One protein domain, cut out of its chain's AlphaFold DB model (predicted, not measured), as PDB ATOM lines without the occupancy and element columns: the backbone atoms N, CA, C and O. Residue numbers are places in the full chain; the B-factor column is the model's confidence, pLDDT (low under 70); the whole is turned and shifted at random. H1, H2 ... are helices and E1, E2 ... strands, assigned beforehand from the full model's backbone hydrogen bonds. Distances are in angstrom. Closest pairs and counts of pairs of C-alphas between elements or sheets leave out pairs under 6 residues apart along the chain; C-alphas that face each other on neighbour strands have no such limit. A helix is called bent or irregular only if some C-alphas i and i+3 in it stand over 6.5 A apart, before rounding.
ATOM      1  N   VAL A   5      21.049  34.788 -17.532       85.94
ATOM      2  CA  VAL A   5      20.427  34.334 -18.778       85.94
ATOM      3  C   VAL A   5      19.146  35.131 -18.973       85.94
ATOM      4  O   VAL A   5      18.211  35.007 -18.183       85.94
ATOM      5  N   TRP A   6      19.101  35.960 -20.010       87.06
ATOM      6  CA  TRP A   6      17.916  36.741 -20.347       87.06
ATOM      7  C   TRP A   6      17.029  35.958 -21.302       87.06
ATOM      8  O   TRP A   6      17.479  35.531 -22.361       87.06
ATOM      9  N   LEU A   7      15.770  35.766 -20.921       85.38
ATOM     10  CA  LEU A   7      14.810  34.985 -21.688       85.38
ATOM     11  C   LEU A   7      13.594  35.796 -22.084       85.38
ATOM     12  O   LEU A   7      13.188  36.752 -21.411       85.38
ATOM     13  N   ASP A   8      12.968  35.318 -23.160       77.81
ATOM     14  CA  ASP A   8      11.805  35.970 -23.714       77.81
ATOM     15  C   ASP A   8      10.521  35.716 -22.911       77.81
ATOM     16  O   ASP A   8       9.638  36.574 -22.825       77.81
ATOM     17  N   LYS A   9      10.406  34.533 -22.325       80.69
ATOM     18  CA  LYS A   9       9.265  34.091 -21.527       80.69
ATOM     19  C   LYS A   9       9.779  33.168 -20.418       80.69
ATOM     20  O   LYS A   9      10.873  32.620 -20.557       80.69
ATOM     21  N   PRO A  10       9.018  32.983 -19.328       81.38
ATOM     22  CA  PRO A  10       9.340  31.971 -18.328       81.38
ATOM     23  C   PRO A  10       9.442  30.575 -18.955       81.38
ATOM     24  O   PRO A  10       8.647  30.231 -19.829       81.38
ATOM     25  N   VAL A  11      10.396  29.772 -18.483       79.69
ATOM     26  CA  VAL A  11      10.524  28.355 -18.856       79.69
ATOM     27  C   VAL A  11       9.718  27.523 -17.861       79.69
ATOM     28  O   VAL A  11       9.836  27.714 -16.649       79.69
ATOM     29  N   LEU A  12       8.873  26.626 -18.367       69.56
ATOM     30  CA  LEU A  12       8.101  25.694 -17.545       69.56
ATOM     31  C   LEU A  12       8.999  24.514 -17.145       69.56
ATOM     32  O   LEU A  12       9.623  23.913 -18.014       69.56
ATOM     33  N   GLY A  13       9.046  24.176 -15.851       62.75
ATOM     34  CA  GLY A  13       9.770  22.996 -15.354       62.75
ATOM     35  C   GLY A  13      11.195  23.241 -14.844       62.75
ATOM     36  O   GLY A  13      12.066  22.415 -15.081       62.75
ATOM     37  N   ASN A  14      11.453  24.348 -14.133       54.59
ATOM     38  CA  ASN A  14      12.726  24.537 -13.422       54.59
ATOM     39  C   ASN A  14      12.883  23.492 -12.301       54.59
ATOM     40  O   ASN A  14      12.510  23.748 -11.151       54.59
ATOM     41  N   ASP A  15      13.453  22.337 -12.637       53.72
ATOM     42  CA  ASP A  15      13.923  21.363 -11.663       53.72
ATOM     43  C   ASP A  15      14.946  22.029 -10.737       53.72
ATOM     44  O   ASP A  15      15.918  22.661 -11.148       53.72
ATOM     45  N   VAL A  16      14.693  21.906  -9.437       52.28
ATOM     46  CA  VAL A  16      15.392  22.617  -8.356       52.28
ATOM     47  C   VAL A  16      16.876  22.218  -8.242       52.28
ATOM     48  O   VAL A  16      17.626  22.876  -7.528       52.28
ATOM     49  N   LYS A  17      17.326  21.183  -8.964       52.47
ATOM     50  CA  LYS A  17      18.655  20.572  -8.808       52.47
ATOM     51  C   LYS A  17      19.825  21.349  -9.430       52.47
ATOM     52  O   LYS A  17      20.944  21.124  -8.992       52.47
ATOM     53  N   ASP A  18      19.586  22.274 -10.365       55.78
ATOM     54  CA  ASP A  18      20.654  22.984 -11.106       55.78
ATOM     55  C   ASP A  18      20.762  24.494 -10.802       55.78
ATOM     56  O   ASP A  18      21.489  25.236 -11.466       55.78
ATOM     57  N   LYS A  19      20.051  24.997  -9.782       57.31
ATOM     58  CA  LYS A  19      20.048  26.441  -9.465       57.31
ATOM     59  C   LYS A  19      21.405  26.984  -9.007       57.31
ATOM     60  O   LYS A  19      21.671  28.163  -9.227       57.31
ATOM     61  N   ASP A  20      22.248  26.146  -8.410       61.69
ATOM     62  CA  ASP A  20      23.544  26.573  -7.865       61.69
ATOM     63  C   ASP A  20      24.678  26.513  -8.905       61.69
ATOM     64  O   ASP A  20      25.717  27.159  -8.740       61.69
ATOM     65  N   THR A  21      24.482  25.770  -9.999       69.12
ATOM     66  CA  THR A  21      25.468  25.573 -11.074       69.12
ATOM     67  C   THR A  21      25.207  26.454 -12.294       69.12
ATOM     68  O   THR A  21      26.152  26.733 -13.034       69.12
ATOM     69  N   LEU A  22      23.972  26.924 -12.507       75.31
ATOM     70  CA  LEU A  22      23.578  27.725 -13.671       75.31
ATOM     71  C   LEU A  22      23.457  29.232 -13.362       75.31
ATOM     72  O   LEU A  22      23.180  29.624 -12.227       75.31
ATOM     73  N   PRO A  23      23.647  30.119 -14.362       80.81
ATOM     74  CA  PRO A  23      23.423  31.545 -14.173       80.81
ATOM     75  C   PRO A  23      21.940  31.859 -13.923       80.81
ATOM     76  O   PRO A  23      21.041  31.170 -14.404       80.81
ATOM     77  N   SER A  24      21.677  32.944 -13.192       83.69
ATOM     78  CA  SER A  24      20.309  33.344 -12.842       83.69
ATOM     79  C   SER A  24      19.496  33.729 -14.078       83.69
ATOM     80  O   SER A  24      19.932  34.549 -14.885       83.69
ATOM     81  N   ILE A  25      18.277  33.205 -14.191       86.31
ATOM     82  CA  ILE A  25      17.355  33.555 -15.279       86.31
ATOM     83  C   ILE A  25      16.681  34.904 -14.987       86.31
ATOM     84  O   ILE A  25      16.179  35.140 -13.885       86.31
ATOM     85  N   LYS A  26      16.635  35.786 -15.988       87.31
ATOM     86  CA  LYS A  26      15.898  37.057 -15.982       87.31
ATOM     87  C   LYS A  26      14.932  37.094 -17.161       87.31
ATOM     88  O   LYS A  26      15.273  36.671 -18.261       87.31
ATOM     89  N   ILE A  27      13.726  37.612 -16.942       86.62
ATOM     90  CA  ILE A  27      12.754  37.830 -18.016       86.62
ATOM     91  C   ILE A  27      12.817  39.296 -18.409       86.62
ATOM     92  O   ILE A  27      12.536  40.168 -17.588       86.62
ATOM     93  N   SER A  28      13.193  39.560 -19.658       84.00
ATOM     94  CA  SER A  28      13.248  40.933 -20.160       84.00
ATOM     95  C   SER A  28      11.833  41.515 -20.306       84.00
ATOM     96  O   SER A  28      10.876  40.776 -20.553       84.00
ATOM     97  N   SER A  29      11.653  42.821 -20.137       80.88
ATOM     98  CA  SER A  29      10.323  43.432 -20.201       80.88
ATOM     99  C   SER A  29       9.751  43.413 -21.628       80.88
ATOM    100  O   SER A  29      10.433  43.763 -22.592       80.88
ATOM    101  N   ASN A  30       8.480  43.021 -21.792       77.38
ATOM    102  CA  ASN A  30       7.829  43.074 -23.103       77.38
ATOM    103  C   ASN A  30       7.428  44.518 -23.430       77.38
ATOM    104  O   ASN A  30       6.402  45.017 -22.969       77.38
ATOM    105  N   VAL A  31       8.262  45.185 -24.223       76.12
ATOM    106  CA  VAL A  31       8.041  46.562 -24.685       76.12
ATOM    107  C   VAL A  31       7.964  46.672 -26.201       76.12
ATOM    108  O   VAL A  31       7.877  47.777 -26.721       76.12
ATOM    109  N   THR A  32       7.988  45.550 -26.921       76.31
ATOM    110  CA  THR A  32       8.049  45.538 -28.387       76.31
ATOM    111  C   THR A  32       6.873  46.280 -29.021       76.31
ATOM    112  O   THR A  32       7.043  46.929 -30.042       76.31
ATOM    113  N   SER A  33       5.699  46.271 -28.383       79.50
ATOM    114  CA  SER A  33       4.523  47.029 -28.832       79.50
ATOM    115  C   SER A  33       4.663  48.554 -28.728       79.50
ATOM    116  O   SER A  33       3.868  49.269 -29.330       79.50
ATOM    117  N   LYS A  34       5.640  49.062 -27.966       86.94
ATOM    118  CA  LYS A  34       5.873  50.504 -27.772       86.94
ATOM    119  C   LYS A  34       6.770  51.114 -28.844       86.94
ATOM    120  O   LYS A  34       6.751  52.326 -29.019       86.94
ATOM    121  N   PHE A  35       7.550  50.297 -29.546       90.88
ATOM    122  CA  PHE A  35       8.544  50.759 -30.508       90.88
ATOM    123  C   PHE A  35       8.172  50.308 -31.915       90.88
ATOM    124  O   PHE A  35       7.757  49.171 -32.137       90.88
ATOM    125  N   LYS A  36       8.350  51.200 -32.889       92.62
ATOM    126  CA  LYS A  36       8.159  50.862 -34.298       92.62
ATOM    127  C   LYS A  36       9.296  49.944 -34.765       92.62
ATOM    128  O   LYS A  36      10.461  50.212 -34.489       92.62
ATOM    129  N   TYR A  37       8.953  48.904 -35.521       92.44
ATOM    130  CA  TYR A  37       9.906  48.028 -36.202       92.44
ATOM    131  C   TYR A  37       9.539  47.957 -37.683       92.44
ATOM    132  O   TYR A  37       8.422  47.561 -38.017       92.44
ATOM    133  N   THR A  38      10.437  48.396 -38.565       94.69
ATOM    134  CA  THR A  38      10.168  48.478 -40.015       94.69
ATOM    135  C   THR A  38      11.032  47.557 -40.859       94.69
ATOM    136  O   THR A  38      10.765  47.419 -42.053       94.69
ATOM    137  N   ASN A  39      12.052  46.931 -40.270       92.50
ATOM    138  CA  ASN A  39      12.878  45.964 -40.977       92.50
ATOM    139  C   ASN A  39      12.055  44.705 -41.292       92.50
ATOM    140  O   ASN A  39      11.385  44.169 -40.412       92.50
ATOM    141  N   LYS A  40      12.071  44.253 -42.548       92.38
ATOM    142  CA  LYS A  40      11.278  43.092 -42.987       92.38
ATOM    143  C   LYS A  40      12.019  41.766 -42.835       92.38
ATOM    144  O   LYS A  40      11.367  40.729 -42.776       92.38
ATOM    145  N   ASP A  41      13.345  41.812 -42.769       89.00
ATOM    146  CA  ASP A  41      14.202  40.627 -42.740       89.00
ATOM    147  C   ASP A  41      14.525  40.184 -41.306       89.00
ATOM    148  O   ASP A  41      14.933  39.044 -41.082       89.00
ATOM    149  N   GLY A  42      14.364  41.078 -40.325       87.56
ATOM    150  CA  GLY A  42      14.636  40.802 -38.916       87.56
ATOM    151  C   GLY A  42      13.386  40.576 -38.063       87.56
ATOM    152  O   GLY A  42      12.250  40.584 -38.537       87.56
ATOM    153  N   HIS A  43      13.603  40.355 -36.764       90.06
ATOM    154  CA  HIS A  43      12.537  40.065 -35.809       90.06
ATOM    155  C   HIS A  43      12.380  41.196 -34.771       90.06
ATOM    156  O   HIS A  43      13.380  41.636 -34.192       90.06
ATOM    157  N   PRO A  44      11.144  41.617 -34.425       89.31
ATOM    158  CA  PRO A  44      10.904  42.675 -33.436       89.31
ATOM    159  C   PRO A  44      11.493  42.416 -32.037       89.31
ATOM    160  O   PRO A  44      11.661  43.351 -31.254       89.31
ATOM    161  N   SER A  45      11.845  41.168 -31.699       89.56
ATOM    162  CA  SER A  45      12.568  40.853 -30.453       89.56
ATOM    163  C   SER A  45      13.931  41.548 -30.354       89.56
ATOM    164  O   SER A  45      14.400  41.768 -29.241       89.56
ATOM    165  N   ALA A  46      14.537  41.982 -31.465       89.50
ATOM    166  CA  ALA A  46      15.778  42.758 -31.464       89.50
ATOM    167  C   ALA A  46      15.682  44.039 -30.611       89.50
ATOM    168  O   ALA A  46      16.634  44.398 -29.914       89.50
ATOM    169  N   ILE A  47      14.515  44.698 -30.597       90.94
ATOM    170  CA  ILE A  47      14.243  45.862 -29.734       90.94
ATOM    171  C   ILE A  47      14.421  45.484 -28.265       90.94
ATOM    172  O   ILE A  47      15.071  46.183 -27.491       90.94
ATOM    173  N   ARG A  48      13.846  44.348 -27.886       89.25
ATOM    174  CA  ARG A  48      13.885  43.855 -26.519       89.25
ATOM    175  C   ARG A  48      15.294  43.433 -26.112       89.25
ATOM    176  O   ARG A  48      15.745  43.831 -25.045       89.25
ATOM    177  N   ILE A  49      15.998  42.702 -26.976       89.31
ATOM    178  CA  ILE A  49      17.382  42.273 -26.733       89.31
ATOM    179  C   ILE A  49      18.292  43.492 -26.538       89.31
ATOM    180  O   ILE A  49      19.085  43.516 -25.602       89.31
ATOM    181  N   SER A  50      18.108  44.555 -27.329       90.00
ATOM    182  CA  SER A  50      18.844  45.819 -27.144       90.00
ATOM    183  C   SER A  50      18.684  46.362 -25.717       90.00
ATOM    184  O   SER A  50      19.635  46.837 -25.100       90.00
ATOM    185  N   ARG A  51      17.488  46.251 -25.134       91.00
ATOM    186  CA  ARG A  51      17.199  46.797 -23.802       91.00
ATOM    187  C   ARG A  51      17.790  46.003 -22.646       91.00
ATOM    188  O   ARG A  51      17.808  46.523 -21.532       91.00
ATOM    189  N   ILE A  52      18.351  44.818 -22.894       89.44
ATOM    190  CA  ILE A  52      19.038  44.021 -21.866       89.44
ATOM    191  C   ILE A  52      20.170  44.819 -21.210       89.44
ATOM    192  O   ILE A  52      20.379  44.693 -20.004       89.44
ATOM    193  N   VAL A  53      20.860  45.692 -21.954       87.06
ATOM    194  CA  VAL A  53      21.901  46.577 -21.399       87.06
ATOM    195  C   VAL A  53      21.324  47.471 -20.294       87.06
ATOM    196  O   VAL A  53      21.817  47.465 -19.167       87.06
ATOM    197  N   SER A  54      20.228  48.176 -20.585       88.88
ATOM    198  CA  SER A  54      19.526  49.032 -19.619       88.88
ATOM    199  C   SER A  54      18.927  48.247 -18.458       88.88
ATOM    200  O   SER A  54      19.018  48.655 -17.302       88.88
ATOM    201  N   GLU A  55      18.313  47.100 -18.744       88.75
ATOM    202  CA  GLU A  55      17.719  46.242 -17.720       88.75
ATOM    203  C   GLU A  55      18.787  45.692 -16.766       88.75
ATOM    204  O   GLU A  55      18.565  45.666 -15.558       88.75
ATOM    205  N   THR A  56      19.974  45.356 -17.277       86.94
ATOM    206  CA  THR A  56      21.130  44.939 -16.470       86.94
ATOM    207  C   THR A  56      21.643  46.079 -15.589       86.94
ATOM    208  O   THR A  56      21.915  45.858 -14.411       86.94
ATOM    209  N   VAL A  57      21.713  47.314 -16.100       86.69
ATOM    210  CA  VAL A  57      22.102  48.498 -15.306       86.69
ATOM    211  C   VAL A  57      21.154  48.728 -14.128       86.69
ATOM    212  O   VAL A  57      21.605  49.036 -13.024       86.69
ATOM    213  N   ARG A  58      19.849  48.529 -14.337       86.81
ATOM    214  CA  ARG A  58      18.814  48.679 -13.301       86.81
ATOM    215  C   ARG A  58      18.869  47.603 -12.214       86.81
ATOM    216  O   ARG A  58      18.267  47.797 -11.164       86.81
ATOM    217  N   LEU A  59      19.600  46.502 -12.427       84.94
ATOM    218  CA  LEU A  59      19.854  45.503 -11.382       84.94
ATOM    219  C   LEU A  59      20.853  45.988 -10.317       84.94
ATOM    220  O   LEU A  59      20.945  45.348  -9.275       84.94
ATOM    221  N   GLY A  60      21.588  47.082 -10.557       78.69
ATOM    222  CA  GLY A  60      22.492  47.673  -9.561       78.69
ATOM    223  C   GLY A  60      23.745  46.843  -9.256       78.69
ATOM    224  O   GLY A  60      24.208  46.842  -8.122       78.69
ATOM    225  N   LEU A  61      24.284  46.116 -10.242       74.19
ATOM    226  CA  LEU A  61      25.473  45.266 -10.073       74.19
ATOM    227  C   LEU A  61      26.748  46.104  -9.875       74.19
ATOM    228  O   LEU A  61      26.980  47.056 -10.620       74.19
ATOM    229  N   GLU A  62      27.595  45.712  -8.923       57.72
ATOM    230  CA  GLU A  62      28.764  46.493  -8.482       57.72
ATOM    231  C   GLU A  62      29.998  46.407  -9.419       57.72
ATOM    232  O   GLU A  62      30.868  47.269  -9.343       57.72
ATOM    233  N   ASP A  63      30.069  45.443 -10.356       53.34
ATOM    234  CA  ASP A  63      31.295  45.112 -11.130       53.34
ATOM    235  C   ASP A  63      31.225  45.331 -12.662       53.34
ATOM    236  O   ASP A  63      31.971  44.709 -13.419       53.34
ATOM    237  N   VAL A  64      30.324  46.171 -13.176       53.16
ATOM    238  CA  VAL A  64      30.245  46.429 -14.632       53.16
ATOM    239  C   VAL A  64      31.057  47.675 -14.989       53.16
ATOM    240  O   VAL A  64      31.030  48.653 -14.250       53.16
ATOM    241  N   SER A  65      31.743  47.699 -16.141       59.22
ATOM    242  CA  SER A  65      32.293  48.930 -16.733       59.22
ATOM    243  C   SER A  65      31.150  49.919 -17.012       59.22
ATOM    244  O   SER A  65      30.466  49.869 -18.036       59.22
ATOM    245  N   TYR A  66      30.868  50.764 -16.026       75.56
ATOM    246  CA  TYR A  66      29.503  51.220 -15.789       75.56
ATOM    247  C   TYR A  66      29.111  52.476 -16.564       75.56
ATOM    248  O   TYR A  66      27.928  52.710 -16.804       75.56
ATOM    249  N   ALA A  67      30.084  53.306 -16.940       88.06
ATOM    250  CA  ALA A  67      29.814  54.654 -17.434       88.06
ATOM    251  C   ALA A  67      29.012  54.654 -18.745       88.06
ATOM    252  O   ALA A  67      27.978  55.318 -18.822       88.06
ATOM    253  N   LEU A  68      29.436  53.862 -19.740       89.50
ATOM    254  CA  LEU A  68      28.728  53.760 -21.019       89.50
ATOM    255  C   LEU A  68      27.347  53.126 -20.848       89.50
ATOM    256  O   LEU A  68      26.364  53.662 -21.346       89.50
ATOM    257  N   ALA A  69      27.249  52.027 -20.099       90.19
ATOM    258  CA  ALA A  69      25.976  51.353 -19.876       90.19
ATOM    259  C   ALA A  69      24.962  52.269 -19.160       90.19
ATOM    260  O   ALA A  69      23.801  52.326 -19.557       90.19
ATOM    261  N   LYS A  70      25.399  53.058 -18.167       90.62
ATOM    262  CA  LYS A  70      24.579  54.101 -17.521       90.62
ATOM    263  C   LYS A  70      24.156  55.210 -18.477       90.62
ATOM    264  O   LYS A  70      23.040  55.711 -18.366       90.62
ATOM    265  N   ALA A  71      25.059  55.655 -19.347       93.06
ATOM    266  CA  ALA A  71      24.743  56.683 -20.328       93.06
ATOM    267  C   ALA A  71      23.688  56.169 -21.318       93.06
ATOM    268  O   ALA A  71      22.679  56.840 -21.531       93.06
ATOM    269  N   LEU A  72      23.874  54.944 -21.825       93.25
ATOM    270  CA  LEU A  72      22.904  54.250 -22.666       93.25
ATOM    271  C   LEU A  72      21.559  54.106 -21.949       93.25
ATOM    272  O   LEU A  72      20.546  54.482 -22.521       93.25
ATOM    273  N   GLU A  73      21.526  53.672 -20.688       93.19
ATOM    274  CA  GLU A  73      20.276  53.468 -19.939       93.19
ATOM    275  C   GLU A  73      19.361  54.704 -19.910       93.19
ATOM    276  O   GLU A  73      18.146  54.581 -20.069       93.19
ATOM    277  N   LYS A  74      19.941  55.907 -19.832       94.00
ATOM    278  CA  LYS A  74      19.200  57.181 -19.787       94.00
ATOM    279  C   LYS A  74      18.621  57.636 -21.129       94.00
ATOM    280  O   LYS A  74      17.777  58.542 -21.168       94.00
ATOM    281  N   MET A  75      19.115  57.091 -22.239       95.19
ATOM    282  CA  MET A  75      18.779  57.560 -23.589       95.19
ATOM    283  C   MET A  75      18.310  56.465 -24.549       95.19
ATOM    284  O   MET A  75      17.687  56.796 -25.557       95.19
ATOM    285  N   GLN A  76      18.549  55.190 -24.236       93.88
ATOM    286  CA  GLN A  76      18.373  54.058 -25.143       93.88
ATOM    287  C   GLN A  76      16.962  53.973 -25.717       93.88
ATOM    288  O   GLN A  76      16.835  53.813 -26.923       93.88
ATOM    289  N   ASP A  77      15.919  54.138 -24.899       93.94
ATOM    290  CA  ASP A  77      14.534  54.064 -25.382       93.94
ATOM    291  C   ASP A  77      14.276  55.123 -26.477       93.94
ATOM    292  O   ASP A  77      13.801  54.785 -27.558       93.94
ATOM    293  N   ARG A  78      14.721  56.377 -26.278       95.31
ATOM    294  CA  ARG A  78      14.608  57.438 -27.301       95.31
ATOM    295  C   ARG A  78      15.458  57.155 -28.543       95.31
ATOM    296  O   ARG A  78      15.095  57.587 -29.629       95.31
ATOM    297  N   CYS A  79      16.609  56.504 -28.393       96.31
ATOM    298  CA  CYS A  79      17.449  56.124 -29.532       96.31
ATOM    299  C   CYS A  79      16.817  55.001 -30.351       96.31
ATOM    300  O   CYS A  79      16.733  55.115 -31.568       96.31
ATOM    301  N   ILE A  80      16.290  53.958 -29.705       94.38
ATOM    302  CA  ILE A  80      15.608  52.854 -30.392       94.38
ATOM    303  C   ILE A  80      14.455  53.378 -31.264       94.38
ATOM    304  O   ILE A  80      14.275  52.886 -32.377       94.38
ATOM    305  N   GLU A  81      13.719  54.397 -30.802       94.88
ATOM    306  CA  GLU A  81      12.660  55.064 -31.580       94.88
ATOM    307  C   GLU A  81      13.164  55.733 -32.868       94.88
ATOM    308  O   GLU A  81      12.430  55.766 -33.856       94.88
ATOM    309  N   ARG A  82      14.399  56.254 -32.877       96.38
ATOM    310  CA  ARG A  82      15.000  56.919 -34.047       96.38
ATOM    311  C   ARG A  82      15.467  55.950 -35.126       96.38
ATOM    312  O   ARG A  82      15.541  56.353 -36.282       96.38
ATOM    313  N   TYR A  83      15.726  54.694 -34.768       96.12
ATOM    314  CA  TYR A  83      16.268  53.680 -35.675       96.12
ATOM    315  C   TYR A  83      15.328  52.470 -35.838       96.12
ATOM    316  O   TYR A  83      15.700  51.337 -35.513       96.12
ATOM    317  N   PRO A  84      14.073  52.650 -36.288       95.12
ATOM    318  CA  PRO A  84      13.104  51.555 -36.388       95.12
ATOM    319  C   PRO A  84      13.472  50.510 -37.456       95.12
ATOM    320  O   PRO A  84      12.982  49.380 -37.403       95.12
ATOM    321  N   ASP A  85      14.343  50.864 -38.395       95.69
ATOM    322  CA  ASP A  85      14.757  50.098 -39.570       95.69
ATOM    323  C   ASP A  85      15.974  49.187 -39.348       95.69
ATOM    324  O   ASP A  85      16.189  48.279 -40.152       95.69
ATOM    325  N   LEU A  86      16.723  49.353 -38.253       96.25
ATOM    326  CA  LEU A  86      17.890  48.507 -37.975       96.25
ATOM    327  C   LEU A  86      17.489  47.057 -37.690       96.25
ATOM    328  O   LEU A  86      16.508  46.776 -36.989       96.25
ATOM    329  N   TYR A  87      18.270  46.128 -38.235       92.19
ATOM    330  CA  TYR A  87      17.952  44.702 -38.256       92.19
ATOM    331  C   TYR A  87      17.973  44.082 -36.853       92.19
ATOM    332  O   TYR A  87      16.951  43.592 -36.360       92.19
ATOM    333  N   GLY A  88      19.141  44.125 -36.211       91.62
ATOM    334  CA  GLY A  88      19.446  43.401 -34.981       91.62
ATOM    335  C   GLY A  88      19.620  44.306 -33.768       91.62
ATOM    336  O   GLY A  88      19.589  45.533 -33.864       91.62
ATOM    337  N   SER A  89      19.803  43.687 -32.602       92.00
ATOM    338  CA  SER A  89      20.084  44.412 -31.362       92.00
ATOM    339  C   SER A  89      21.431  45.112 -31.390       92.00
ATOM    340  O   SER A  89      21.547  46.238 -30.921       92.00
ATOM    341  N   ASP A  90      22.437  44.454 -31.953       90.88
ATOM    342  CA  ASP A  90      23.825  44.905 -31.878       90.88
ATOM    343  C   ASP A  90      24.007  46.197 -32.686       90.88
ATOM    344  O   ASP A  90      24.600  47.160 -32.208       90.88
ATOM    345  N   ASP A  91      23.366  46.257 -33.856       92.56
ATOM    346  CA  ASP A  91      23.282  47.441 -34.715       92.56
ATOM    347  C   ASP A  91      22.581  48.614 -34.002       92.56
ATOM    348  O   ASP A  91      23.062  49.746 -33.993       92.56
ATOM    349  N   ARG A  92      21.488  48.336 -33.277       94.81
ATOM    350  CA  ARG A  92      20.766  49.344 -32.479       94.81
ATOM    351  C   ARG A  92      21.598  49.870 -31.316       94.81
ATOM    352  O   ARG A  92      21.606  51.075 -31.074       94.81
ATOM    353  N   ILE A  93      22.293  48.992 -30.592       94.12
ATOM    354  CA  ILE A  93      23.221  49.409 -29.533       94.12
ATOM    355  C   ILE A  93      24.323  50.279 -30.117       94.12
ATOM    356  O   ILE A  93      24.615  51.332 -29.550       94.12
ATOM    357  N   GLN A  94      24.883  49.884 -31.258       94.19
ATOM    358  CA  GLN A  94      25.951  50.640 -31.884       94.19
ATOM    359  C   GLN A  94      25.486  52.014 -32.379       94.19
ATOM    360  O   GLN A  94      26.191  53.001 -32.177       94.19
ATOM    361  N   ALA A  95      24.279  52.121 -32.938       96.44
ATOM    362  CA  ALA A  95      23.667  53.408 -33.260       96.44
ATOM    363  C   ALA A  95      23.510  54.296 -32.012       96.44
ATOM    364  O   ALA A  95      23.869  55.473 -32.033       96.44
ATOM    365  N   CYS A  96      23.067  53.732 -30.883       95.94
ATOM    366  CA  CYS A  96      22.983  54.479 -29.627       95.94
ATOM    367  C   CYS A  96      24.357  54.897 -29.080       95.94
ATOM    368  O   CYS A  96      24.490  55.989 -28.529       95.94
ATOM    369  N   MET A  97      25.390  54.064 -29.230       95.00
ATOM    370  CA  MET A  97      26.765  54.430 -28.876       95.00
ATOM    371  C   MET A  97      27.293  55.566 -29.759       95.00
ATOM    372  O   MET A  97      27.948  56.477 -29.252       95.00
ATOM    373  N   ALA A  98      26.953  55.560 -31.050       96.25
ATOM    374  CA  ALA A  98      27.328  56.614 -31.986       96.25
ATOM    375  C   ALA A  98      26.707  57.973 -31.617       96.25
ATOM    376  O   ALA A  98      27.392  58.989 -31.697       96.25
ATOM    377  N   GLU A  99      25.461  58.009 -31.131       96.94
ATOM    378  CA  GLU A  99      24.850  59.247 -30.613       96.94
ATOM    379  C   GLU A  99      25.567  59.812 -29.380       96.94
ATOM    380  O   GLU A  99      25.563  61.023 -29.159       96.94
ATOM    381  N   LEU A 100      26.203  58.945 -28.588       95.31
ATOM    382  CA  LEU A 100      27.051  59.339 -27.462       95.31
ATOM    383  C   LEU A 100      28.484  59.697 -27.891       95.31
ATOM    384  O   LEU A 100      29.294  60.069 -27.043       95.31
ATOM    385  N   GLY A 101      28.818  59.572 -29.180       95.31
ATOM    386  CA  GLY A 101      30.167  59.791 -29.699       95.31
ATOM    387  C   GLY A 101      31.174  58.715 -29.284       95.31
ATOM    388  O   GLY A 101      32.376  58.974 -29.290       95.31
TER     389      GLY A 101
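This is residues 5 to 101 of the 324 residues of the protein "Fringe-like protein" of Actinidia rufa (UniProt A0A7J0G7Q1). Three helices make the body, with H1 and H2 side by side as a helical hairpin and H3 crossing H2 and packing on H1 near its first residues; on the side of H1 away from H2 lies a small ribbon of two parallel strands, E1 and E2. From this ribbon a loop sticks out, free at residues 12 to 21, and it lengthens the whole. The printed part has 97 residues, with two named strands and then three named helices in the order E1, E2, H1, H2, H3, and its class is mostly helix. It is only just compact, close to loose, with a radius of gyration of the C-alphas of 15.0 A, and its outline is only just flat, at 44 by 33 by 18 A.

Begin at E1, residues 5 to 7, and compare it with E2, residues 24 to 27: they are parallel neighbours at 25 degrees. Look there for N 5 and O 24 at 2.9 A, and N 26 and O 5 at 2.8 A, both within hydrogen-bond range. Go on to H1, residues 45 to 58, whose Ile 52 makes with Trp 6 the closest C-alphas of H1 and E1, 7.5 A apart. E2 and H1 are near each other, with 5 pairs of C-alphas within 10 A. H2, residues 66 to 82, touches H1, closest at the C-alphas of Ser 54 and Glu 73, 4.5 A. This hairpin runs opposite ways at a shallow tilt of 34 degrees, only just short of steep. H3, residues 89 to 99, touches residues 46 to 50 of H1 alone, closest at the C-alphas of Ala 46 and Ser 89, 4.6 A, the same way at a steep tilt of 60 degrees. H3 also touches H2, closest at the C-alphas of Cys 79 and Cys 96, 5.8 A, about perpendicular at 79 degrees. Both strands are apart from H2 and H3. In H3 every O i to N i+4 pair is within hydrogen-bond range; in H1 it is 7 of 10 and in H2 9 of 13.

Find C-alpha 5 at (20.427, 34.334, -18.778), where E1 begins; E2 ends at C-alpha 27. H1 runs 19.9 A from C-alpha 45 at (12.568, 40.853, -30.453), and is only just irregular, C-alphas 50 and 53 being 6.6 A apart. H2 runs 24.0 A and is irregular, with C-alphas 74 and 77 at 7.9 A and a kink of 62 degrees near residue 75. H3 runs 15.6 A to C-alpha 99 at (24.850, 59.247, -30.613).

The C-alphas farthest apart are those of Lys 17 and Gly 101, 45.9 A. The printed part has no cut. The links E1 to E2 and E2 to H1 are long. Look for pLDDT under 70 at residues 12 to 21 and 62 to 65.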